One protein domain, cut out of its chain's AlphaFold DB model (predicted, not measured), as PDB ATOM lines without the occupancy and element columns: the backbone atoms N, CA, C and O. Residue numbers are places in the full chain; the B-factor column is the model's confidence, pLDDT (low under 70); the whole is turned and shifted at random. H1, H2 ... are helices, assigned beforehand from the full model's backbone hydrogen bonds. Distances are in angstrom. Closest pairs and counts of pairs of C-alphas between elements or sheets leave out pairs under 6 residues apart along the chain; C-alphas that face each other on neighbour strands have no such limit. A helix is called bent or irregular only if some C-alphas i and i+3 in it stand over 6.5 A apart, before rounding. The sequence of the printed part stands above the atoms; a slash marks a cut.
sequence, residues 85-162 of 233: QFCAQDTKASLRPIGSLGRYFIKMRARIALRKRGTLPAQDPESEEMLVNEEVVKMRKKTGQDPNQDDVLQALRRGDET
ATOM      1  N   GLN A  85      74.103 118.625 143.029       89.00
ATOM      2  CA  GLN A  85      73.079 118.554 144.070       89.00
ATOM      3  C   GLN A  85      72.252 117.277 143.973       89.00
ATOM      4  O   GLN A  85      71.934 116.693 145.004       89.00
ATOM      5  N   PHE A  86      71.912 116.838 142.760       87.19
ATOM      6  CA  PHE A  86      71.183 115.593 142.554       87.19
ATOM      7  C   PHE A  86      72.015 114.375 142.976       87.19
ATOM      8  O   PHE A  86      71.536 113.520 143.718       87.19
ATOM      9  N   CYS A  87      73.282 114.320 142.561       88.50
ATOM     10  CA  CYS A  87      74.210 113.243 142.902       88.50
ATOM     11  C   CYS A  87      74.569 113.204 144.396       88.50
ATOM     12  O   CYS A  87      74.883 112.134 144.908       88.50
ATOM     13  N   ALA A  88      74.501 114.341 145.095       89.25
ATOM     14  CA  ALA A  88      74.729 114.416 146.538       89.25
ATOM     15  C   ALA A  88      73.554 113.880 147.384       89.25
ATOM     16  O   ALA A  88      73.715 113.681 148.586       89.25
ATOM     17  N   GLN A  89      72.371 113.656 146.797       82.62
ATOM     18  CA  GLN A  89      71.225 113.096 147.520       82.62
ATOM     19  C   GLN A  89      71.365 111.580 147.709       82.62
ATOM     20  O   GLN A  89      71.812 110.868 146.810       82.62
ATOM     21  N   ASP A  90      70.895 111.056 148.848       73.69
ATOM     22  CA  ASP A  90      70.786 109.607 149.042       73.69
ATOM     23  C   ASP A  90      69.853 109.001 147.981       73.69
ATOM     24  O   ASP A  90      68.675 109.358 147.869       73.69
ATOM     25  N   THR A  91      70.393 108.051 147.217       64.56
ATOM     26  CA  THR A  91      69.701 107.299 146.166       64.56
ATOM     27  C   THR A  91      68.351 106.724 146.588       64.56
ATOM     28  O   THR A  91      67.452 106.656 145.765       64.56
ATOM     29  N   LYS A  92      68.117 106.335 147.845       64.19
ATOM     30  CA  LYS A  92      66.782 105.820 148.227       64.19
ATOM     31  C   LYS A  92      65.731 106.922 148.401       64.19
ATOM     32  O   LYS A  92      64.539 106.659 148.224       64.19
ATOM     33  N   ALA A  93      66.154 108.140 148.734       61.28
ATOM     34  CA  ALA A  93      65.278 109.291 148.937       61.28
ATOM     35  C   ALA A  93      65.041 110.080 147.638       61.28
ATOM     36  O   ALA A  93      63.913 110.509 147.390       61.28
ATOM     37  N   SER A  94      66.056 110.201 146.773       59.09
ATOM     38  CA  SER A  94      65.968 110.939 145.501       59.09
ATOM     39  C   SER A  94      65.079 110.262 144.450       59.09
ATOM     40  O   SER A  94      64.553 110.924 143.559       59.09
ATOM     41  N   LEU A  95      64.853 108.947 144.570       58.72
ATOM     42  CA  LEU A  95      64.138 108.140 143.574       58.72
ATOM     43  C   LEU A  95      62.624 108.046 143.769       58.72
ATOM     44  O   LEU A  95      61.912 107.751 142.806       58.72
ATOM     45  N   ARG A  96      62.108 108.264 144.988       63.25
ATOM     46  CA  ARG A  96      60.667 108.104 145.264       63.25
ATOM     47  C   ARG A  96      59.786 109.041 144.444       63.25
ATOM     48  O   ARG A  96      58.798 108.544 143.910       63.25
ATOM     49  N   PRO A  97      60.119 110.338 144.305       58.66
ATOM     50  CA  PRO A  97      59.344 111.212 143.443       58.66
ATOM     51  C   PRO A  97      59.418 110.718 142.001       58.66
ATOM     52  O   PRO A  97      58.388 110.663 141.349       58.66
ATOM     53  N   ILE A  98      60.600 110.264 141.550       63.38
ATOM     54  CA  ILE A  98      60.922 109.919 140.154       63.38
ATOM     55  C   ILE A  98      60.095 108.747 139.607       63.38
ATOM     56  O   ILE A  98      59.657 108.786 138.456       63.38
ATOM     57  N   GLY A  99      59.808 107.740 140.434       57.53
ATOM     58  CA  GLY A  99      59.017 106.574 140.026       57.53
ATOM     59  C   GLY A  99      57.561 106.885 139.638       57.53
ATOM     60  O   GLY A  99      56.991 106.175 138.812       57.53
ATOM     61  N   SER A 100      56.951 107.950 140.177       59.31
ATOM     62  CA  SER A 100      55.569 108.354 139.850       59.31
ATOM     63  C   SER A 100      55.476 109.432 138.757       59.31
ATOM     64  O   SER A 100      54.377 109.816 138.349       59.31
ATOM     65  N   LEU A 101      56.612 109.892 138.219       60.00
ATOM     66  CA  LEU A 101      56.712 111.061 137.332       60.00
ATOM     67  C   LEU A 101      56.263 110.854 135.887       60.00
ATOM     68  O   LEU A 101      56.255 111.819 135.119       60.00
ATOM     69  N   GLY A 102      55.876 109.639 135.495       60.94
ATOM     70  CA  GLY A 102      55.674 109.271 134.088       60.94
ATOM     71  C   GLY A 102      54.776 110.226 133.287       60.94
ATOM     72  O   GLY A 102      55.001 110.408 132.091       60.94
ATOM     73  N   ARG A 103      53.798 110.885 133.932       62.75
ATOM     74  CA  ARG A 103      52.874 111.826 133.270       62.75
ATOM     75  C   ARG A 103      53.344 113.282 133.265       62.75
ATOM     76  O   ARG A 103      53.076 113.990 132.301       62.75
ATOM     77  N   TYR A 104      54.024 113.736 134.318       68.44
ATOM     78  CA  TYR A 104      54.367 115.154 134.510       68.44
ATOM     79  C   TYR A 104      55.636 115.586 133.769       68.44
ATOM     80  O   TYR A 104      55.888 116.777 133.608       68.44
ATOM     81  N   PHE A 105      56.396 114.609 133.275       80.25
ATOM     82  CA  PHE A 105      57.711 114.811 132.676       80.25
ATOM     83  C   PHE A 105      57.783 114.340 131.228       80.25
ATOM     84  O   PHE A 105      58.854 114.003 130.738       80.25
ATOM     85  N   ILE A 106      56.653 114.309 130.516       87.12
ATOM     86  CA  ILE A 106      56.617 113.791 129.144       87.12
ATOM     87  C   ILE A 106      57.588 114.527 128.208       87.12
ATOM     88  O   ILE A 106      58.245 113.874 127.411       87.12
ATOM     89  N   LYS A 107      57.770 115.850 128.358       89.44
ATOM     90  CA  LYS A 107      58.778 116.610 127.594       89.44
ATOM     91  C   LYS A 107      60.212 116.233 127.946       89.44
ATOM     92  O   LYS A 107      61.027 116.051 127.052       89.44
ATOM     93  N   MET A 108      60.517 116.088 129.235       90.50
ATOM     94  CA  MET A 108      61.834 115.629 129.686       90.50
ATOM     95  C   MET A 108      62.136 114.235 129.127       90.50
ATOM     96  O   MET A 108      63.203 113.991 128.578       90.50
ATOM     97  N   ARG A 109      61.162 113.326 129.196       91.19
ATOM     98  CA  ARG A 109      61.283 111.973 128.646       91.19
ATOM     99  C   ARG A 109      61.442 111.994 127.123       91.19
ATOM    100  O   ARG A 109      62.301 111.288 126.612       91.19
ATOM    101  N   ALA A 110      60.706 112.846 126.413       93.62
ATOM    102  CA  ALA A 110      60.892 113.054 124.979       93.62
ATOM    103  C   ALA A 110      62.320 113.526 124.650       93.62
ATOM    104  O   ALA A 110      62.973 112.936 123.794       93.62
ATOM    105  N   ARG A 111      62.860 114.513 125.381       94.56
ATOM    106  CA  ARG A 111      64.258 114.959 125.220       94.56
ATOM    107  C   ARG A 111      65.261 113.833 125.460       94.56
ATOM    108  O   ARG A 111      66.162 113.638 124.648       94.56
ATOM    109  N   ILE A 112      65.088 113.055 126.531       94.69
ATOM    110  CA  ILE A 112      65.937 111.892 126.831       94.69
ATOM    111  C   ILE A 112      65.876 110.865 125.691       94.69
ATOM    112  O   ILE A 112      66.918 110.385 125.248       94.69
ATOM    113  N   ALA A 113      64.679 110.550 125.185       95.69
ATOM    114  CA  ALA A 113      64.495 109.627 124.066       95.69
ATOM    115  C   ALA A 113      65.224 110.105 122.802       95.69
ATOM    116  O   ALA A 113      65.934 109.325 122.168       95.69
ATOM    117  N   LEU A 114      65.093 111.389 122.462       96.56
ATOM    118  CA  LEU A 114      65.740 111.983 121.294       96.56
ATOM    119  C   LEU A 114      67.271 112.029 121.433       96.56
ATOM    120  O   LEU A 114      67.970 111.679 120.484       96.56
ATOM    121  N   ARG A 115      67.812 112.371 122.612       96.31
ATOM    122  CA  ARG A 115      69.266 112.307 122.873       96.31
ATOM    123  C   ARG A 115      69.800 110.881 122.787       96.31
ATOM    124  O   ARG A 115      70.850 110.654 122.199       96.31
ATOM    125  N   LYS A 116      69.054 109.898 123.300       95.69
ATOM    126  CA  LYS A 116      69.429 108.476 123.223       95.69
ATOM    127  C   LYS A 116      69.518 107.963 121.779       95.69
ATOM    128  O   LYS A 116      70.275 107.035 121.517       95.69
ATOM    129  N   ARG A 117      68.778 108.576 120.849       95.00
ATOM    130  CA  ARG A 117      68.841 108.308 119.399       95.00
ATOM    131  C   ARG A 117      69.908 109.126 118.664       95.00
ATOM    132  O   ARG A 117      70.088 108.924 117.470       95.00
ATOM    133  N   GLY A 118      70.575 110.061 119.342       95.38
ATOM    134  CA  GLY A 118      71.495 111.010 118.713       95.38
ATOM    135  C   GLY A 118      70.801 112.077 117.860       95.38
ATOM    136  O   GLY A 118      71.449 112.682 117.017       95.38
ATOM    137  N   THR A 119      69.493 112.297 118.043       96.19
ATOM    138  CA  THR A 119      68.735 113.338 117.323       96.19
ATOM    139  C   THR A 119      68.894 114.717 117.966       96.19
ATOM    140  O   THR A 119      68.827 115.722 117.270       96.19
ATOM    141  N   LEU A 120      69.090 114.765 119.287       95.69
ATOM    142  CA  LEU A 120      69.441 115.987 120.013       95.69
ATOM    143  C   LEU A 120      70.921 115.946 120.436       95.69
ATOM    144  O   LEU A 120      71.386 114.864 120.820       95.69
ATOM    145  N   PRO A 121      71.634 117.090 120.440       94.12
ATOM    146  CA  PRO A 121      71.133 118.449 120.178       94.12
ATOM    147  C   PRO A 121      70.849 118.732 118.692       94.12
ATOM    148  O   PRO A 121      71.518 118.176 117.822       94.12
ATOM    149  N   ALA A 122      69.857 119.580 118.404       92.38
ATOM    150  CA  ALA A 122      69.603 120.067 117.042       92.38
ATOM    151  C   ALA A 122      70.449 121.320 116.740       92.38
ATOM    152  O   ALA A 122      71.177 121.818 117.598       92.38
ATOM    153  N   GLN A 123      70.384 121.821 115.502       90.75
ATOM    154  CA  GLN A 123      71.160 122.999 115.087       90.75
ATOM    155  C   GLN A 123      70.695 124.291 115.769       90.75
ATOM    156  O   GLN A 123      71.518 125.162 116.045       90.75
ATOM    157  N   ASP A 124      69.396 124.408 116.048       94.62
ATOM    158  CA  ASP A 124      68.789 125.587 116.654       94.62
ATOM    159  C   ASP A 124      67.715 125.210 117.701       94.62
ATOM    160  O   ASP A 124      67.124 124.125 117.622       94.62
ATOM    161  N   PRO A 125      67.436 126.094 118.682       92.62
ATOM    162  CA  PRO A 125      66.490 125.810 119.763       92.62
ATOM    163  C   PRO A 125      65.035 125.607 119.316       92.62
ATOM    164  O   PRO A 125      64.285 124.901 119.989       92.62
ATOM    165  N   GLU A 126      64.610 126.227 118.214       93.69
ATOM    166  CA  GLU A 126      63.233 126.122 117.719       93.69
ATOM    167  C   GLU A 126      62.993 124.738 117.103       93.69
ATOM    168  O   GLU A 126      61.989 124.080 117.396       93.69
ATOM    169  N   SER A 127      63.970 124.234 116.348       94.81
ATOM    170  CA  SER A 127      63.987 122.862 115.846       94.81
ATOM    171  C   SER A 127      64.007 121.835 116.979       94.81
ATOM    172  O   SER A 127      63.277 120.844 116.913       94.81
ATOM    173  N   GLU A 128      64.790 122.057 118.043       94.62
ATOM    174  CA  GLU A 128      64.765 121.175 119.221       94.62
ATOM    175  C   GLU A 128      63.371 121.115 119.851       94.62
ATOM    176  O   GLU A 128      62.841 120.033 120.117       94.62
ATOM    177  N   GLU A 129      62.761 122.277 120.067       93.38
ATOM    178  CA  GLU A 129      61.427 122.422 120.640       93.38
ATOM    179  C   GLU A 129      60.365 121.703 119.791       93.38
ATOM    180  O   GLU A 129      59.522 120.975 120.328       93.38
ATOM    181  N   MET A 130      60.430 121.844 118.465       95.25
ATOM    182  CA  MET A 130      59.545 121.154 117.527       95.25
ATOM    183  C   MET A 130      59.703 119.630 117.615       95.25
ATOM    184  O   MET A 130      58.709 118.929 117.816       95.25
ATOM    185  N   LEU A 131      60.937 119.114 117.568       96.62
ATOM    186  CA  LEU A 131      61.227 117.679 117.685       96.62
ATOM    187  C   LEU A 131      60.734 117.099 119.017       96.62
ATOM    188  O   LEU A 131      60.149 116.012 119.058       96.62
ATOM    189  N   VAL A 132      60.930 117.830 120.117       94.75
ATOM    190  CA  VAL A 132      60.429 117.438 121.441       94.75
ATOM    191  C   VAL A 132      58.906 117.377 121.442       94.75
ATOM    192  O   VAL A 132      58.340 116.402 121.937       94.75
ATOM    193  N   ASN A 133      58.227 118.377 120.877       93.94
ATOM    194  CA  ASN A 133      56.767 118.401 120.815       93.94
ATOM    195  C   ASN A 133      56.209 117.268 119.936       93.94
ATOM    196  O   ASN A 133      55.227 116.625 120.322       93.94
ATOM    197  N   GLU A 134      56.853 116.951 118.811       96.12
ATOM    198  CA  GLU A 134      56.504 115.791 117.985       96.12
ATOM    199  C   GLU A 134      56.645 114.473 118.751       96.12
ATOM    200  O   GLU A 134      55.738 113.633 118.728       96.12
ATOM    201  N   GLU A 135      57.759 114.279 119.460       96.12
ATOM    202  CA  GLU A 135      57.975 113.065 120.246       96.12
ATOM    203  C   GLU A 135      56.977 112.979 121.409       96.12
ATOM    204  O   GLU A 135      56.414 111.912 121.642       96.12
ATOM    205  N   VAL A 136      56.625 114.091 122.066       92.69
ATOM    206  CA  VAL A 136      55.540 114.129 123.066       92.69
ATOM    207  C   VAL A 136      54.213 113.647 122.473       92.69
ATOM    208  O   VAL A 136      53.498 112.875 123.120       92.69
ATOM    209  N   VAL A 137      53.864 114.065 121.252       94.12
ATOM    210  CA  VAL A 137      52.651 113.591 120.564       94.12
ATOM    211  C   VAL A 137      52.724 112.082 120.307       94.12
ATOM    212  O   VAL A 137      51.750 111.374 120.577       94.12
ATOM    213  N   LYS A 138      53.872 111.564 119.849       95.62
ATOM    214  CA  LYS A 138      54.092 110.120 119.645       95.62
ATOM    215  C   LYS A 138      53.992 109.339 120.959       95.62
ATOM    216  O   LYS A 138      53.302 108.322 121.023       95.62
ATOM    217  N   MET A 139      54.591 109.834 122.040       92.12
ATOM    218  CA  MET A 139      54.516 109.221 123.370       92.12
ATOM    219  C   MET A 139      53.076 109.185 123.902       92.12
ATOM    220  O   MET A 139      52.639 108.156 124.416       92.12
ATOM    221  N   ARG A 140      52.288 110.256 123.714       90.38
ATOM    222  CA  ARG A 140      50.851 110.273 124.068       90.38
ATOM    223  C   ARG A 140      50.045 109.230 123.293       90.38
ATOM    224  O   ARG A 140      49.130 108.634 123.855       90.38
ATOM    225  N   LYS A 141      50.405 108.986 122.030       93.94
ATOM    226  CA  LYS A 141      49.824 107.934 121.179       93.94
ATOM    227  C   LYS A 141      50.399 106.536 121.451       93.94
ATOM    228  O   LYS A 141      49.977 105.588 120.800       93.94
ATOM    229  N   LYS A 142      51.327 106.392 122.409       91.75
ATOM    230  CA  LYS A 142      52.064 105.150 122.716       91.75
ATOM    231  C   LYS A 142      52.863 104.585 121.530       91.75
ATOM    232  O   LYS A 142      53.123 103.389 121.481       91.75
ATOM    233  N   THR A 143      53.250 105.437 120.585       93.81
ATOM    234  CA  THR A 143      54.079 105.071 119.424       93.81
ATOM    235  C   THR A 143      55.491 105.662 119.489       93.81
ATOM    236  O   THR A 143      56.335 105.320 118.665       93.81
ATOM    237  N   GLY A 144      55.755 106.558 120.447       90.62
ATOM    238  CA  GLY A 144      57.083 107.127 120.712       90.62
ATOM    239  C   GLY A 144      57.973 106.198 121.538       90.62
ATOM    240  O   GLY A 144      57.500 105.191 122.071       90.62
ATOM    241  N   GLN A 145      59.258 106.543 121.681       88.81
ATOM    242  CA  GLN A 145      60.092 105.850 122.666       88.81
ATOM    243  C   GLN A 145      59.719 106.323 124.054       88.81
ATOM    244  O   GLN A 145      59.642 107.523 124.299       88.81
ATOM    245  N   ASP A 146      59.590 105.380 124.974       88.62
ATOM    246  CA  ASP A 146      59.371 105.699 126.369       88.62
ATOM    247  C   ASP A 146      60.632 105.338 127.163       88.62
ATOM    248  O   ASP A 146      60.874 104.151 127.399       88.62
ATOM    249  N   PRO A 147      61.486 106.314 127.539       90.50
ATOM    250  CA  PRO A 147      62.636 106.040 128.389       90.50
ATOM    251  C   PRO A 147      62.170 105.404 129.691       90.50
ATOM    252  O   PRO A 147      61.166 105.832 130.282       90.50
ATOM    253  N   ASN A 148      62.900 104.390 130.143       88.06
ATOM    254  CA  ASN A 148      62.607 103.758 131.419       88.06
ATOM    255  C   ASN A 148      63.074 104.658 132.582       88.06
ATOM    256  O   ASN A 148      63.642 105.734 132.385       88.06
ATOM    257  N   GLN A 149      62.812 104.234 133.817       85.12
ATOM    258  CA  GLN A 149      63.218 105.004 134.993       85.12
ATOM    259  C   GLN A 149      64.742 105.186 135.070       85.12
ATOM    260  O   GLN A 149      65.195 106.268 135.423       85.12
ATOM    261  N   ASP A 150      65.529 104.166 134.721       87.69
ATOM    262  CA  ASP A 150      66.992 104.237 134.774       87.69
ATOM    263  C   ASP A 150      67.556 105.254 133.770       87.69
ATOM    264  O   ASP A 150      68.407 106.059 134.135       87.69
ATOM    265  N   ASP A 151      66.998 105.320 132.558       91.00
ATOM    266  CA  ASP A 151      67.352 106.321 131.546       91.00
ATOM    267  C   ASP A 151      67.187 107.753 132.090       91.00
ATOM    268  O   ASP A 151      68.058 108.604 131.903       91.00
ATOM    269  N   VAL A 152      66.092 108.015 132.815       88.62
ATOM    270  CA  VAL A 152      65.834 109.319 133.449       88.62
ATOM    271  C   VAL A 152      66.862 109.618 134.535       88.62
ATOM    272  O   VAL A 152      67.390 110.727 134.607       88.62
ATOM    273  N   LEU A 153      67.184 108.633 135.370       87.31
ATOM    274  CA  LEU A 153      68.162 108.798 136.444       87.31
ATOM    275  C   LEU A 153      69.566 109.040 135.919       87.31
ATOM    276  O   LEU A 153      70.285 109.883 136.455       87.31
ATOM    277  N   GLN A 154      69.956 108.315 134.877       91.19
ATOM    278  CA  GLN A 154      71.240 108.518 134.232       91.19
ATOM    279  C   GLN A 154      71.324 109.906 133.598       91.19
ATOM    280  O   GLN A 154      72.335 110.576 133.798       91.19
ATOM    281  N   ALA A 155      70.271 110.367 132.915       92.19
ATOM    282  CA  ALA A 155      70.232 111.710 132.336       92.19
ATOM    283  C   ALA A 155      70.435 112.801 133.405       92.19
ATOM    284  O   ALA A 155      71.270 113.689 133.238       92.19
ATOM    285  N   LEU A 156      69.762 112.685 134.554       89.75
ATOM    286  CA  LEU A 156      69.918 113.619 135.679       89.75
ATOM    287  C   LEU A 156      71.321 113.573 136.301       89.75
ATOM    288  O   LEU A 156      71.896 114.611 136.619       89.75
ATOM    289  N   ARG A 157      71.900 112.375 136.459       91.31
ATOM    290  CA  ARG A 157      73.264 112.201 136.998       91.31
ATOM    291  C   ARG A 157      74.340 112.765 136.073       91.31
ATOM    292  O   ARG A 157      75.339 113.292 136.554       91.31
ATOM    293  N   ARG A 158      74.148 112.643 134.757       93.75
ATOM    294  CA  ARG A 158      75.045 113.219 133.741       93.75
ATOM    295  C   ARG A 158      74.897 114.740 133.649       93.75
ATOM    296  O   ARG A 158      75.864 115.423 133.320       93.75
ATOM    297  N   GLY A 159      73.727 115.260 134.024       92.06
ATOM    298  CA  GLY A 159      73.359 116.667 133.878       92.06
ATOM    299  C   GLY A 159      72.730 116.993 132.522       92.06
ATOM    300  O   GLY A 159      72.636 118.165 132.178       92.06
ATOM    301  N   ASP A 160      72.289 115.978 131.772       92.19
ATOM    302  CA  ASP A 160      71.567 116.144 130.502       92.19
ATOM    303  C   ASP A 160      70.145 116.692 130.729       92.19
ATOM    304  O   ASP A 160      69.518 117.249 129.828       92.19
ATOM    305  N   GLU A 161      69.625 116.507 131.944       90.75
ATOM    306  CA  GLU A 161      68.352 117.039 132.421       90.75
ATOM    307  C   GLU A 161      68.513 117.623 133.826       90.75
ATOM    308  O   GLU A 161      69.381 117.213 134.600       90.75
ATOM    309  N   THR A 162      67.636 118.563 134.166       87.25
ATOM    310  CA  THR A 162      67.539 119.175 135.496       87.25
ATOM    311  C   THR A 162      66.070 119.277 135.910       87.25
ATOM    312  O   THR A 162      65.164 119.075 135.100       87.25
TER     313      THR A 162
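Overview. This is residues 85 to 162 of the 233 residues of an uncharacterized protein of Coprinellus micaceus (UniProt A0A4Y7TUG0). Four short helices follow one another along the longest axis in the order H1, H4, H2, H3, with H2 in the middle of the packed part: H3 crosses it on one side and H4 on the other. H1, an ill-formed helix, lies at the far end beyond H4 and is loosely placed. The printed part has 78 residues with four named helices, H1 to H4 along the chain, and no named strand; the class is all helix. It is compact, with a radius of gyration of the C-alphas of 12.9 A and spans of 36 by 26 by 17 A.

Arrangement. H1, residues 91 to 99, is close to but not clearly touching H4, residues 149 to 158; their closest C-alphas, Gly 99 and Gln 149, are 6.7 A apart. They run opposite ways at a steep tilt of 58 degrees. H2, residues 106 to 116, touches H3, residues 125 to 140, with the closest C-alphas those of Ala 110 and Glu 135, 5.6 A apart. H3 touches H2 with residues 132 to 139 alone, and the two are only just about perpendicular at 71 degrees. H2 also touches H4, the closest C-alphas being Ile 112 and Ala 155 at 7.0 A, only just about perpendicular at 73 degrees. H1 is apart from H2 and H3, and H3 is apart from H4. Every O i to N i+4 pair is within hydrogen-bond range in H2, H3 and H4; in H1 it is 1 of 5, beside 1 of 6 O i to N i+3 pairs.

Along the chain. H1 begins at C-alpha 91 (69.701, 107.299, 146.166) and is only just irregular, with C-alphas 94 and 97 6.9 A apart. From first to last C-alpha H1 is 12.3 A, H2 15.1 A, H3 22.5 A and H4 14.5 A. H4 ends at C-alpha 158 (75.045, 113.219, 133.741).

Size, cuts and confidence. The C-alphas farthest apart, Lys 92 and Gln 123, are 37.6 A from each other. The printed part has no cut, and its three links are short but not tight. The mean pLDDT of the printed part is 86.2, and residues 91 to 104 are under 70.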